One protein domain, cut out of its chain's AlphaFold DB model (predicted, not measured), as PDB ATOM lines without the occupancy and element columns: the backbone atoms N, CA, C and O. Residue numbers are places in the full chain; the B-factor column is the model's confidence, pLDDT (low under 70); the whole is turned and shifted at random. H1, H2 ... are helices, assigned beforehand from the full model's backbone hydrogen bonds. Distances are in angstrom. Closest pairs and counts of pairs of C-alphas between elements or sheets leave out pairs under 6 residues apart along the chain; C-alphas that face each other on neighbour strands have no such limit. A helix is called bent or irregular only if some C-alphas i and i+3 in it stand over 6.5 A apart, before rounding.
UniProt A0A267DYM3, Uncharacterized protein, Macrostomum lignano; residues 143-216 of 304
ATOM      1  N   GLY A 143     107.910  68.997 106.400       57.81
ATOM      2  CA  GLY A 143     107.777  70.449 106.590       57.81
ATOM      3  C   GLY A 143     106.733  70.856 107.639       57.81
ATOM      4  O   GLY A 143     106.883  71.889 108.293       57.81
ATOM      5  N   SER A 144     105.700  70.031 107.851       69.75
ATOM      6  CA  SER A 144     104.653  70.302 108.847       69.75
ATOM      7  C   SER A 144     105.156  70.133 110.281       69.75
ATOM      8  O   SER A 144     104.842  70.958 111.137       69.75
ATOM      9  N   GLU A 145     105.956  69.098 110.553       83.25
ATOM     10  CA  GLU A 145     106.478  68.843 111.900       83.25
ATOM     11  C   GLU A 145     107.479  69.916 112.319       83.25
ATOM     12  O   GLU A 145     107.378  70.460 113.418       83.25
ATOM     13  N   TYR A 146     108.388  70.300 111.418       87.94
ATOM     14  CA  TYR A 146     109.300  71.418 111.659       87.94
ATOM     15  C   TYR A 146     108.539  72.725 111.898       87.94
ATOM     16  O   TYR A 146     108.800  73.417 112.879       87.94
ATOM     17  N   SER A 147     107.563  73.051 111.045       87.56
ATOM     18  CA  SER A 147     106.774  74.279 111.188       87.56
ATOM     19  C   SER A 147     106.002  74.321 112.514       87.56
ATOM     20  O   SER A 147     105.963  75.366 113.172       87.56
ATOM     21  N   ALA A 148     105.445  73.187 112.955       89.12
ATOM     22  CA  ALA A 148     104.762  73.054 114.241       89.12
ATOM     23  C   ALA A 148     105.724  73.157 115.440       89.12
ATOM     24  O   ALA A 148     105.410  73.831 116.428       89.12
ATOM     25  N   LYS A 149     106.915  72.551 115.347       90.44
ATOM     26  CA  LYS A 149     107.981  72.682 116.354       90.44
ATOM     27  C   LYS A 149     108.468  74.123 116.462       90.44
ATOM     28  O   LYS A 149     108.492  74.676 117.558       90.44
ATOM     29  N   LEU A 150     108.744  74.770 115.330       91.75
ATOM     30  CA  LEU A 150     109.130  76.178 115.262       91.75
ATOM     31  C   LEU A 150     108.061  77.074 115.897       91.75
ATOM     32  O   LEU A 150     108.387  77.951 116.692       91.75
ATOM     33  N   LEU A 151     106.779  76.840 115.598       92.38
ATOM     34  CA  LEU A 151     105.682  77.586 116.216       92.38
ATOM     35  C   LEU A 151     105.658  77.404 117.738       92.38
ATOM     36  O   LEU A 151     105.479  78.376 118.470       92.38
ATOM     37  N   THR A 152     105.842  76.175 118.219       91.94
ATOM     38  CA  THR A 152     105.859  75.848 119.652       91.94
ATOM     39  C   THR A 152     107.028  76.528 120.363       91.94
ATOM     40  O   THR A 152     106.828  77.202 121.377       91.94
ATOM     41  N   TRP A 153     108.223  76.451 119.781       93.56
ATOM     42  CA  TRP A 153     109.418  77.133 120.266       93.56
ATOM     43  C   TRP A 153     109.222  78.658 120.311       93.56
ATOM     44  O   TRP A 153     109.419  79.303 121.343       93.56
ATOM     45  N   LEU A 154     108.693  79.253 119.237       93.62
ATOM     46  CA  LEU A 154     108.388  80.686 119.195       93.62
ATOM     47  C   LEU A 154     107.289  81.088 120.192       93.62
ATOM     48  O   LEU A 154     107.342  82.193 120.743       93.62
ATOM     49  N   LYS A 155     106.296  80.230 120.462       92.38
ATOM     50  CA  LYS A 155     105.272  80.468 121.494       92.38
ATOM     51  C   LYS A 155     105.895  80.531 122.887       92.38
ATOM     52  O   LYS A 155     105.609  81.488 123.607       92.38
ATOM     53  N   ALA A 156     106.794  79.604 123.225       90.00
ATOM     54  CA  ALA A 156     107.502  79.592 124.510       90.00
ATOM     55  C   ALA A 156     108.277  80.897 124.763       90.00
ATOM     56  O   ALA A 156     108.291  81.429 125.875       90.00
ATOM     57  N   HIS A 157     108.836  81.481 123.701       89.94
ATOM     58  CA  HIS A 157     109.564  82.744 123.768       89.94
ATOM     59  C   HIS A 157     108.715  83.997 123.496       89.94
ATOM     60  O   HIS A 157     109.261  85.103 123.458       89.94
ATOM     61  N   ARG A 158     107.388  83.874 123.348       91.00
ATOM     62  CA  ARG A 158     106.466  84.978 122.994       91.00
ATOM     63  C   ARG A 158     106.843  85.708 121.689       91.00
ATOM     64  O   ARG A 158     106.655  86.913 121.569       91.00
ATOM     65  N   MET A 159     107.382  84.977 120.717       92.44
ATOM     66  CA  MET A 159     107.813  85.465 119.397       92.44
ATOM     67  C   MET A 159     106.975  84.886 118.243       92.44
ATOM     68  O   MET A 159     107.282  85.109 117.076       92.44
ATOM     69  N   HIS A 160     105.889  84.175 118.558       93.25
ATOM     70  CA  HIS A 160     105.028  83.490 117.586       93.25
ATOM     71  C   HIS A 160     104.400  84.410 116.529       93.25
ATOM     72  O   HIS A 160     104.082  83.932 115.447       93.25
ATOM     73  N   LYS A 161     104.296  85.726 116.772       93.50
ATOM     74  CA  LYS A 161     103.835  86.691 115.757       93.50
ATOM     75  C   LYS A 161     104.720  86.747 114.502       93.50
ATOM     76  O   LYS A 161     104.282  87.223 113.466       93.50
ATOM     77  N   TYR A 162     105.967  86.288 114.607       92.81
ATOM     78  CA  TYR A 162     106.924  86.247 113.503       92.81
ATOM     79  C   TYR A 162     107.025  84.863 112.844       92.81
ATOM     80  O   TYR A 162     107.861  84.665 111.966       92.81
ATOM     81  N   HIS A 163     106.196  83.897 113.259       92.25
ATOM     82  CA  HIS A 163     106.239  82.527 112.742       92.25
ATOM     83  C   HIS A 163     106.058  82.471 111.225       92.25
ATOM     84  O   HIS A 163     106.854  81.818 110.557       92.25
ATOM     85  N   ASP A 164     105.109  83.227 110.669       89.75
ATOM     86  CA  ASP A 164     104.876  83.279 109.221       89.75
ATOM     87  C   ASP A 164     106.099  83.726 108.414       89.75
ATOM     88  O   ASP A 164     106.317  83.239 107.307       89.75
ATOM     89  N   ARG A 165     106.927  84.610 108.981       91.44
ATOM     90  CA  ARG A 165     108.163  85.077 108.340       91.44
ATOM     91  C   ARG A 165     109.295  84.068 108.486       91.44
ATOM     92  O   ARG A 165     110.120  83.951 107.592       91.44
ATOM     93  N   LEU A 166     109.328  83.327 109.596       89.62
ATOM     94  CA  LEU A 166     110.412  82.395 109.913       89.62
ATOM     95  C   LEU A 166     110.201  80.988 109.344       89.62
ATOM     96  O   LEU A 166     111.178  80.300 109.065       89.62
ATOM     97  N   LYS A 167     108.951  80.563 109.116       90.25
ATOM     98  CA  LYS A 167     108.625  79.218 108.606       90.25
ATOM     99  C   LYS A 167     109.192  78.929 107.212       90.25
ATOM    100  O   LYS A 167     109.282  77.767 106.832       90.25
ATOM    101  N   LYS A 168     109.546  79.972 106.451       89.75
ATOM    102  CA  LYS A 168     110.150  79.859 105.114       89.75
ATOM    103  C   LYS A 168     111.614  79.428 105.149       89.75
ATOM    104  O   LYS A 168     112.133  78.963 104.142       89.75
ATOM    105  N   TYR A 169     112.277  79.592 106.291       89.56
ATOM    106  CA  TYR A 169     113.661  79.182 106.464       89.56
ATOM    107  C   TYR A 169     113.712  77.743 106.970       89.56
ATOM    108  O   TYR A 169     113.032  77.383 107.936       89.56
ATOM    109  N   SER A 170     114.554  76.925 106.335       89.44
ATOM    110  CA  SER A 170     114.956  75.633 106.891       89.44
ATOM    111  C   SER A 170     115.670  75.840 108.229       89.44
ATOM    112  O   SER A 170     116.171  76.929 108.505       89.44
ATOM    113  N   PHE A 171     115.738  74.801 109.062       88.25
ATOM    114  CA  PHE A 171     116.394  74.896 110.368       88.25
ATOM    115  C   PHE A 171     117.844  75.398 110.261       88.25
ATOM    116  O   PHE A 171     118.248  76.280 111.010       88.25
ATOM    117  N   ASP A 172     118.600  74.899 109.282       88.19
ATOM    118  CA  ASP A 172     119.982  75.326 109.044       88.19
ATOM    119  C   ASP A 172     120.065  76.808 108.642       88.19
ATOM    120  O   ASP A 172     120.833  77.581 109.217       88.19
ATOM    121  N   ARG A 173     119.183  77.254 107.735       89.69
ATOM    122  CA  ARG A 173     119.135  78.665 107.340       89.69
ATOM    123  C   ARG A 173     118.689  79.564 108.488       89.69
ATOM    124  O   ARG A 173     119.221  80.658 108.618       89.69
ATOM    125  N   LEU A 174     117.752  79.106 109.319       90.44
ATOM    126  CA  LEU A 174     117.288  79.817 110.508       90.44
ATOM    127  C   LEU A 174     118.446  80.048 111.490       90.44
ATOM    128  O   LEU A 174     118.569  81.140 112.037       90.44
ATOM    129  N   LEU A 175     119.310  79.046 111.682       90.12
ATOM    130  CA  LEU A 175     120.501  79.178 112.518       90.12
ATOM    131  C   LEU A 175     121.544  80.106 111.918       90.12
ATOM    132  O   LEU A 175     122.288  80.693 112.684       90.12
ATOM    133  N   ASN A 176     121.595  80.287 110.603       90.88
ATOM    134  CA  ASN A 176     122.548  81.177 109.936       90.88
ATOM    135  C   ASN A 176     121.956  82.558 109.601       90.88
ATOM    136  O   ASN A 176     122.498  83.266 108.762       90.88
ATOM    137  N   LEU A 177     120.838  82.947 110.230       89.44
ATOM    138  CA  LEU A 177     120.265  84.278 110.036       89.44
ATOM    139  C   LEU A 177     121.128  85.360 110.681       89.44
ATOM    140  O   LEU A 177     121.442  85.302 111.874       89.44
ATOM    141  N   ASP A 178     121.413  86.386 109.888       90.38
ATOM    142  CA  ASP A 178     122.108  87.589 110.318       90.38
ATOM    143  C   ASP A 178     121.148  88.736 110.636       90.38
ATOM    144  O   ASP A 178     119.955  88.725 110.319       90.38
ATOM    145  N   ARG A 179     121.692  89.785 111.263       89.00
ATOM    146  CA  ARG A 179     120.947  91.016 111.557       89.00
ATOM    147  C   ARG A 179     120.334  91.624 110.292       89.00
ATOM    148  O   ARG A 179     119.174  92.017 110.330       89.00
ATOM    149  N   ALA A 180     121.098  91.667 109.200       88.94
ATOM    150  CA  ALA A 180     120.668  92.247 107.930       88.94
ATOM    151  C   ALA A 180     119.464  91.501 107.329       88.94
ATOM    152  O   ALA A 180     118.496  92.134 106.912       88.94
ATOM    153  N   ASP A 181     119.475  90.164 107.380       89.12
ATOM    154  CA  ASP A 181     118.362  89.332 106.906       89.12
ATOM    155  C   ASP A 181     117.075  89.598 107.708       89.12
ATOM    156  O   ASP A 181     115.976  89.671 107.157       89.12
ATOM    157  N   LEU A 182     117.202  89.782 109.025       89.50
ATOM    158  CA  LEU A 182     116.063  90.058 109.903       89.50
ATOM    159  C   LEU A 182     115.526  91.491 109.756       89.50
ATOM    160  O   LEU A 182     114.324  91.718 109.923       89.50
ATOM    161  N   GLU A 183     116.389  92.458 109.439       90.00
ATOM    162  CA  GLU A 183     115.983  93.831 109.117       90.00
ATOM    163  C   GLU A 183     115.234  93.892 107.781       90.00
ATOM    164  O   GLU A 183     114.191  94.547 107.709       90.00
ATOM    165  N   ALA A 184     115.682  93.139 106.769       88.00
ATOM    166  CA  ALA A 184     114.977  93.001 105.493       88.00
ATOM    167  C   ALA A 184     113.560  92.422 105.672       88.00
ATOM    168  O   ALA A 184     112.612  92.861 105.024       88.00
ATOM    169  N   GLU A 185     113.382  91.512 106.633       87.44
ATOM    170  CA  GLU A 185     112.078  90.957 107.018       87.44
ATOM    171  C   GLU A 185     111.247  91.855 107.948       87.44
ATOM    172  O   GLU A 185     110.245  91.404 108.516       87.44
ATOM    173  N   GLN A 186     111.635  93.119 108.138       89.00
ATOM    174  CA  GLN A 186     110.924  94.105 108.958       89.00
ATOM    175  C   GLN A 186     110.702  93.656 110.415       89.00
ATOM    176  O   GLN A 186     109.619  93.847 110.988       89.00
ATOM    177  N   PHE A 187     111.690  93.009 111.034       90.12
ATOM    178  CA  PHE A 187     111.650  92.743 112.472       90.12
ATOM    179  C   PHE A 187     111.953  94.018 113.269       90.12
ATOM    180  O   PHE A 187     112.750  94.861 112.867       90.12
ATOM    181  N   THR A 188     111.347  94.159 114.452       92.81
ATOM    182  CA  THR A 188     111.696  95.269 115.351       92.81
ATOM    183  C   THR A 188     113.074  95.045 115.972       92.81
ATOM    184  O   THR A 188     113.423  93.917 116.313       92.81
ATOM    185  N   GLN A 189     113.836  96.113 116.216       90.69
ATOM    186  CA  GLN A 189     115.195  96.037 116.784       90.69
ATOM    187  C   GLN A 189     115.280  95.167 118.059       90.69
ATOM    188  O   GLN A 189     116.180  94.337 118.204       90.69
ATOM    189  N   GLY A 190     114.291  95.271 118.957       90.62
ATOM    190  CA  GLY A 190     114.209  94.420 120.153       90.62
ATOM    191  C   GLY A 190     113.921  92.941 119.851       90.62
ATOM    192  O   GLY A 190     114.453  92.056 120.519       90.62
ATOM    193  N   ALA A 191     113.117  92.660 118.825       91.50
ATOM    194  CA  ALA A 191     112.831  91.302 118.370       91.50
ATOM    195  C   ALA A 191     114.046  90.655 117.694       91.50
ATOM    196  O   ALA A 191     114.302  89.481 117.942       91.50
ATOM    197  N   ILE A 192     114.814  91.424 116.918       93.00
ATOM    198  CA  ILE A 192     116.058  90.979 116.275       93.00
ATOM    199  C   ILE A 192     117.072  90.549 117.333       93.00
ATOM    200  O   ILE A 192     117.530  89.409 117.321       93.00
ATOM    201  N   LYS A 193     117.362  91.425 118.307       93.56
ATOM    202  CA  LYS A 193     118.298  91.120 119.400       93.56
ATOM    203  C   LYS A 193     117.887  89.858 120.161       93.56
ATOM    204  O   LYS A 193     118.726  89.020 120.480       93.56
ATOM    205  N   LYS A 194     116.588  89.708 120.432       93.06
ATOM    206  CA  LYS A 194     116.048  88.537 121.123       93.06
ATOM    207  C   LYS A 194     116.160  87.267 120.279       93.06
ATOM    208  O   LYS A 194     116.573  86.246 120.811       93.06
ATOM    209  N   LEU A 195     115.802  87.318 118.997       93.19
ATOM    210  CA  LEU A 195     115.864  86.164 118.103       93.19
ATOM    211  C   LEU A 195     117.299  85.681 117.916       93.19
ATOM    212  O   LEU A 195     117.546  84.499 118.119       93.19
ATOM    213  N   LEU A 196     118.240  86.587 117.647       93.31
ATOM    214  CA  LEU A 196     119.658  86.245 117.539       93.31
ATOM    215  C   LEU A 196     120.187  85.618 118.831       93.31
ATOM    216  O   LEU A 196     120.823  84.575 118.776       93.31
ATOM    217  N   GLY A 197     119.853  86.177 120.000       91.12
ATOM    218  CA  GLY A 197     120.265  85.594 121.282       91.12
ATOM    219  C   GLY A 197     119.662  84.212 121.561       91.12
ATOM    220  O   GLY A 197     120.279  83.392 122.235       91.12
ATOM    221  N   MET A 198     118.463  83.925 121.051       91.94
ATOM    222  CA  MET A 198     117.864  82.590 121.150       91.94
ATOM    223  C   MET A 198     118.497  81.612 120.160       91.94
ATOM    224  O   MET A 198     118.775  80.480 120.535       91.94
ATOM    225  N   LEU A 199     118.745  82.041 118.921       92.19
ATOM    226  CA  LEU A 199     119.409  81.226 117.904       92.19
ATOM    227  C   LEU A 199     120.840  80.885 118.314       92.19
ATOM    228  O   LEU A 199     121.253  79.748 118.142       92.19
ATOM    229  N   ASP A 200     121.557  81.820 118.937       91.06
ATOM    230  CA  ASP A 200     122.896  81.581 119.478       91.06
ATOM    231  C   ASP A 200     122.903  80.455 120.523       91.06
ATOM    232  O   ASP A 200     123.714  79.534 120.452       91.06
ATOM    233  N   ARG A 201     121.909  80.436 121.419       88.31
ATOM    234  CA  ARG A 201     121.722  79.328 122.369       88.31
ATOM    235  C   ARG A 201     121.422  78.006 121.672       88.31
ATOM    236  O   ARG A 201     121.917  76.983 122.118       88.31
ATOM    237  N   VAL A 202     120.647  78.020 120.588       90.12
ATOM    238  CA  VAL A 202     120.363  76.804 119.806       90.12
ATOM    239  C   VAL A 202     121.600  76.317 119.039       90.12
ATOM    240  O   VAL A 202     121.765  75.115 118.850       90.12
ATOM    241  N   ARG A 203     122.495  77.220 118.616       89.94
ATOM    242  CA  ARG A 203     123.787  76.847 118.014       89.94
ATOM    243  C   ARG A 203     124.695  76.146 119.027       89.94
ATOM    244  O   ARG A 203     125.374  75.196 118.658       89.94
ATOM    245  N   GLN A 204     124.694  76.605 120.279       88.12
ATOM    246  CA  GLN A 204     125.472  76.006 121.372       88.12
ATOM    247  C   GLN A 204     124.847  74.699 121.880       88.12
ATOM    248  O   GLN A 204     125.560  73.742 122.165       88.12
ATOM    249  N   ASP A 205     123.519  74.652 121.966       86.06
ATOM    250  CA  ASP A 205     122.747  73.502 122.419       86.06
ATOM    251  C   ASP A 205     121.554  73.267 121.488       86.06
ATOM    252  O   ASP A 205     120.504  73.904 121.597       86.06
ATOM    253  N   LYS A 206     121.686  72.295 120.581       85.25
ATOM    254  CA  LYS A 206     120.595  71.912 119.674       85.25
ATOM    255  C   LYS A 206     119.339  71.453 120.425       85.25
ATOM    256  O   LYS A 206     118.238  71.667 119.915       85.25
ATOM    257  N   ALA A 207     119.470  70.894 121.633       83.50
ATOM    258  CA  ALA A 207     118.327  70.460 122.434       83.50
ATOM    259  C   ALA A 207     117.488  71.641 122.956       83.50
ATOM    260  O   ALA A 207     116.312  71.463 123.284       83.50
ATOM    261  N   ALA A 208     118.033  72.863 122.947       83.12
ATOM    262  CA  ALA A 208     117.308  74.091 123.267       83.12
ATOM    263  C   ALA A 208     116.115  74.357 122.336       83.12
ATOM    264  O   ALA A 208     115.173  75.054 122.726       83.12
ATOM    265  N   PHE A 209     116.155  73.833 121.106       84.81
ATOM    266  CA  PHE A 209     115.058  73.957 120.150       84.81
ATOM    267  C   PHE A 209     113.922  72.971 120.443       84.81
ATOM    268  O   PHE A 209     112.755  73.360 120.408       84.81
ATOM    269  N   ASP A 210     114.250  71.720 120.780       83.12
ATOM    270  CA  ASP A 210     113.257  70.683 121.088       83.12
ATOM    271  C   ASP A 210     112.661  70.834 122.500       83.12
ATOM    272  O   ASP A 210     111.484  70.540 122.698       83.12
ATOM    273  N   ASN A 211     113.426  71.361 123.468       79.00
ATOM    274  CA  ASN A 211     112.985  71.583 124.850       79.00
ATOM    275  C   ASN A 211     113.130  73.055 125.290       79.00
ATOM    276  O   ASN A 211     113.959  73.378 126.152       79.00
ATOM    277  N   PRO A 212     112.269  73.971 124.797       69.50
ATOM    278  CA  PRO A 212     112.300  75.384 125.194       69.50
ATOM    279  C   PRO A 212     111.963  75.616 126.679       69.50
ATOM    280  O   PRO A 212     112.208  76.699 127.214       69.50
ATOM    281  N   SER A 213     111.395  74.612 127.361       65.00
ATOM    282  CA  SER A 213     111.111  74.650 128.800       65.00
ATOM    283  C   SER A 213     112.337  74.324 129.666       65.00
ATOM    284  O   SER A 213     112.468  74.910 130.740       65.00
ATOM    285  N   SER A 214     113.253  73.454 129.210       55.31
ATOM    286  CA  SER A 214     114.450  73.057 129.981       55.31
ATOM    287  C   SER A 214     115.546  74.121 129.974       55.31
ATOM    288  O   SER A 214     116.284  74.267 130.946       55.31
ATOM    289  N   THR A 215     115.630  74.941 128.926       54.47
ATOM    290  CA  THR A 215     116.661  75.988 128.816       54.47
ATOM    291  C   THR A 215     116.442  77.197 129.725       54.47
ATOM    292  O   THR A 215     117.312  78.065 129.806       54.47
ATOM    293  N   ARG A 216     115.333  77.255 130.479       50.34
ATOM    294  CA  ARG A 216     115.194  78.202 131.601       50.34
ATOM    295  C   ARG A 216     116.130  77.896 132.774       50.34
ATOM    296  O   ARG A 216     116.298  78.771 133.617       50.34
TER     297      ARG A 216
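Overview. This is residues 143 to 216 of the 304 residues of an uncharacterized protein of Macrostomum lignano (UniProt A0A267DYM3). Two groups of helices stand on two sides of the domain: a helical hairpin, H1 and H2, on one side, and the long helix H5 on the other, with H4 packed near its beginning and H3 near its end. The short helix H6 turns back from the end of H5 to H1 and bridges the two groups, while H2 comes close to H3. The printed part has 74 residues with six named helices, H1 to H6 in that order, and no named strand; its class is all helix. It is compact, with a radius of gyration of the C-alphas of 11.3 A and spans of 30 by 25 by 21 A.

Arrangement. Begin with H1, residues 143 to 156, and H2, residues 160 to 166, a hairpin. They touch, through residues 150 to 154 alone of H1, and the closest C-alphas, those of Leu 154 and His 160, are 4.7 A apart. Their lines run opposite ways at a steep tilt of 37 degrees, only just past shallow. H2 is irregular: its C-alphas 161 and 164 are 7.4 A apart. Look next at H3, residues 171 to 175, close to H2 but not clearly touching it; the closest C-alphas, of Leu 166 and Leu 174, are 7.4 A apart. H4, residues 179 to 184, is apart from H3. H5, residues 189 to 204, is the hub, touching three helices. With residues 192 to 196 alone it touches H4, opposite ways at a steep tilt of 50 degrees, and the closest C-alphas, of Leu 182 and Ile 192, are 6.4 A apart. With residues 199 to 203 alone it touches H3, the closest C-alphas, of Leu 175 and Leu 199, being 5.9 A apart. H6, residues 207 to 210, and H5 touch only at the corner, and only just, with 3 pairs of C-alphas within 8 A; the closest are those of Val 202 and Ala 208, 5.4 A apart. H6 also touches residues 149 to 153 alone of H1, the closest C-alphas being those of Trp 153 and Phe 209, at 6.5 A. H1 and H5 are apart. Every O i to N i+4 pair is within hydrogen-bond range in H1, H3, H4 and H5; in H2 1 of 3 is, beside 3 of 4 O i to N i+3 pairs, and H6 is too short for an i+4 pair.

Along the chain. Find C-alpha 143 at (107.777, 70.449, 106.590); from there H1 runs 20.1 A to C-alpha 156. H2 covers 9.4 A, H3 6.3 A and H4 8.7 A. Find C-alpha 189 at (115.195, 96.037, 116.784), where H5 begins its 23.0 A. H6 covers 5.3 A and ends at C-alpha 210, (113.257, 70.683, 121.088).

Size, cuts and confidence. The two C-alphas farthest apart, those of Ala 184 and Ser 214, are 31.6 A apart. The printed part has no cut, and the five links between its helices are tight. The model's mean pLDDT over the printed part is 87.0; look for values under 70 at residues 143 to 144 and 212 to 216.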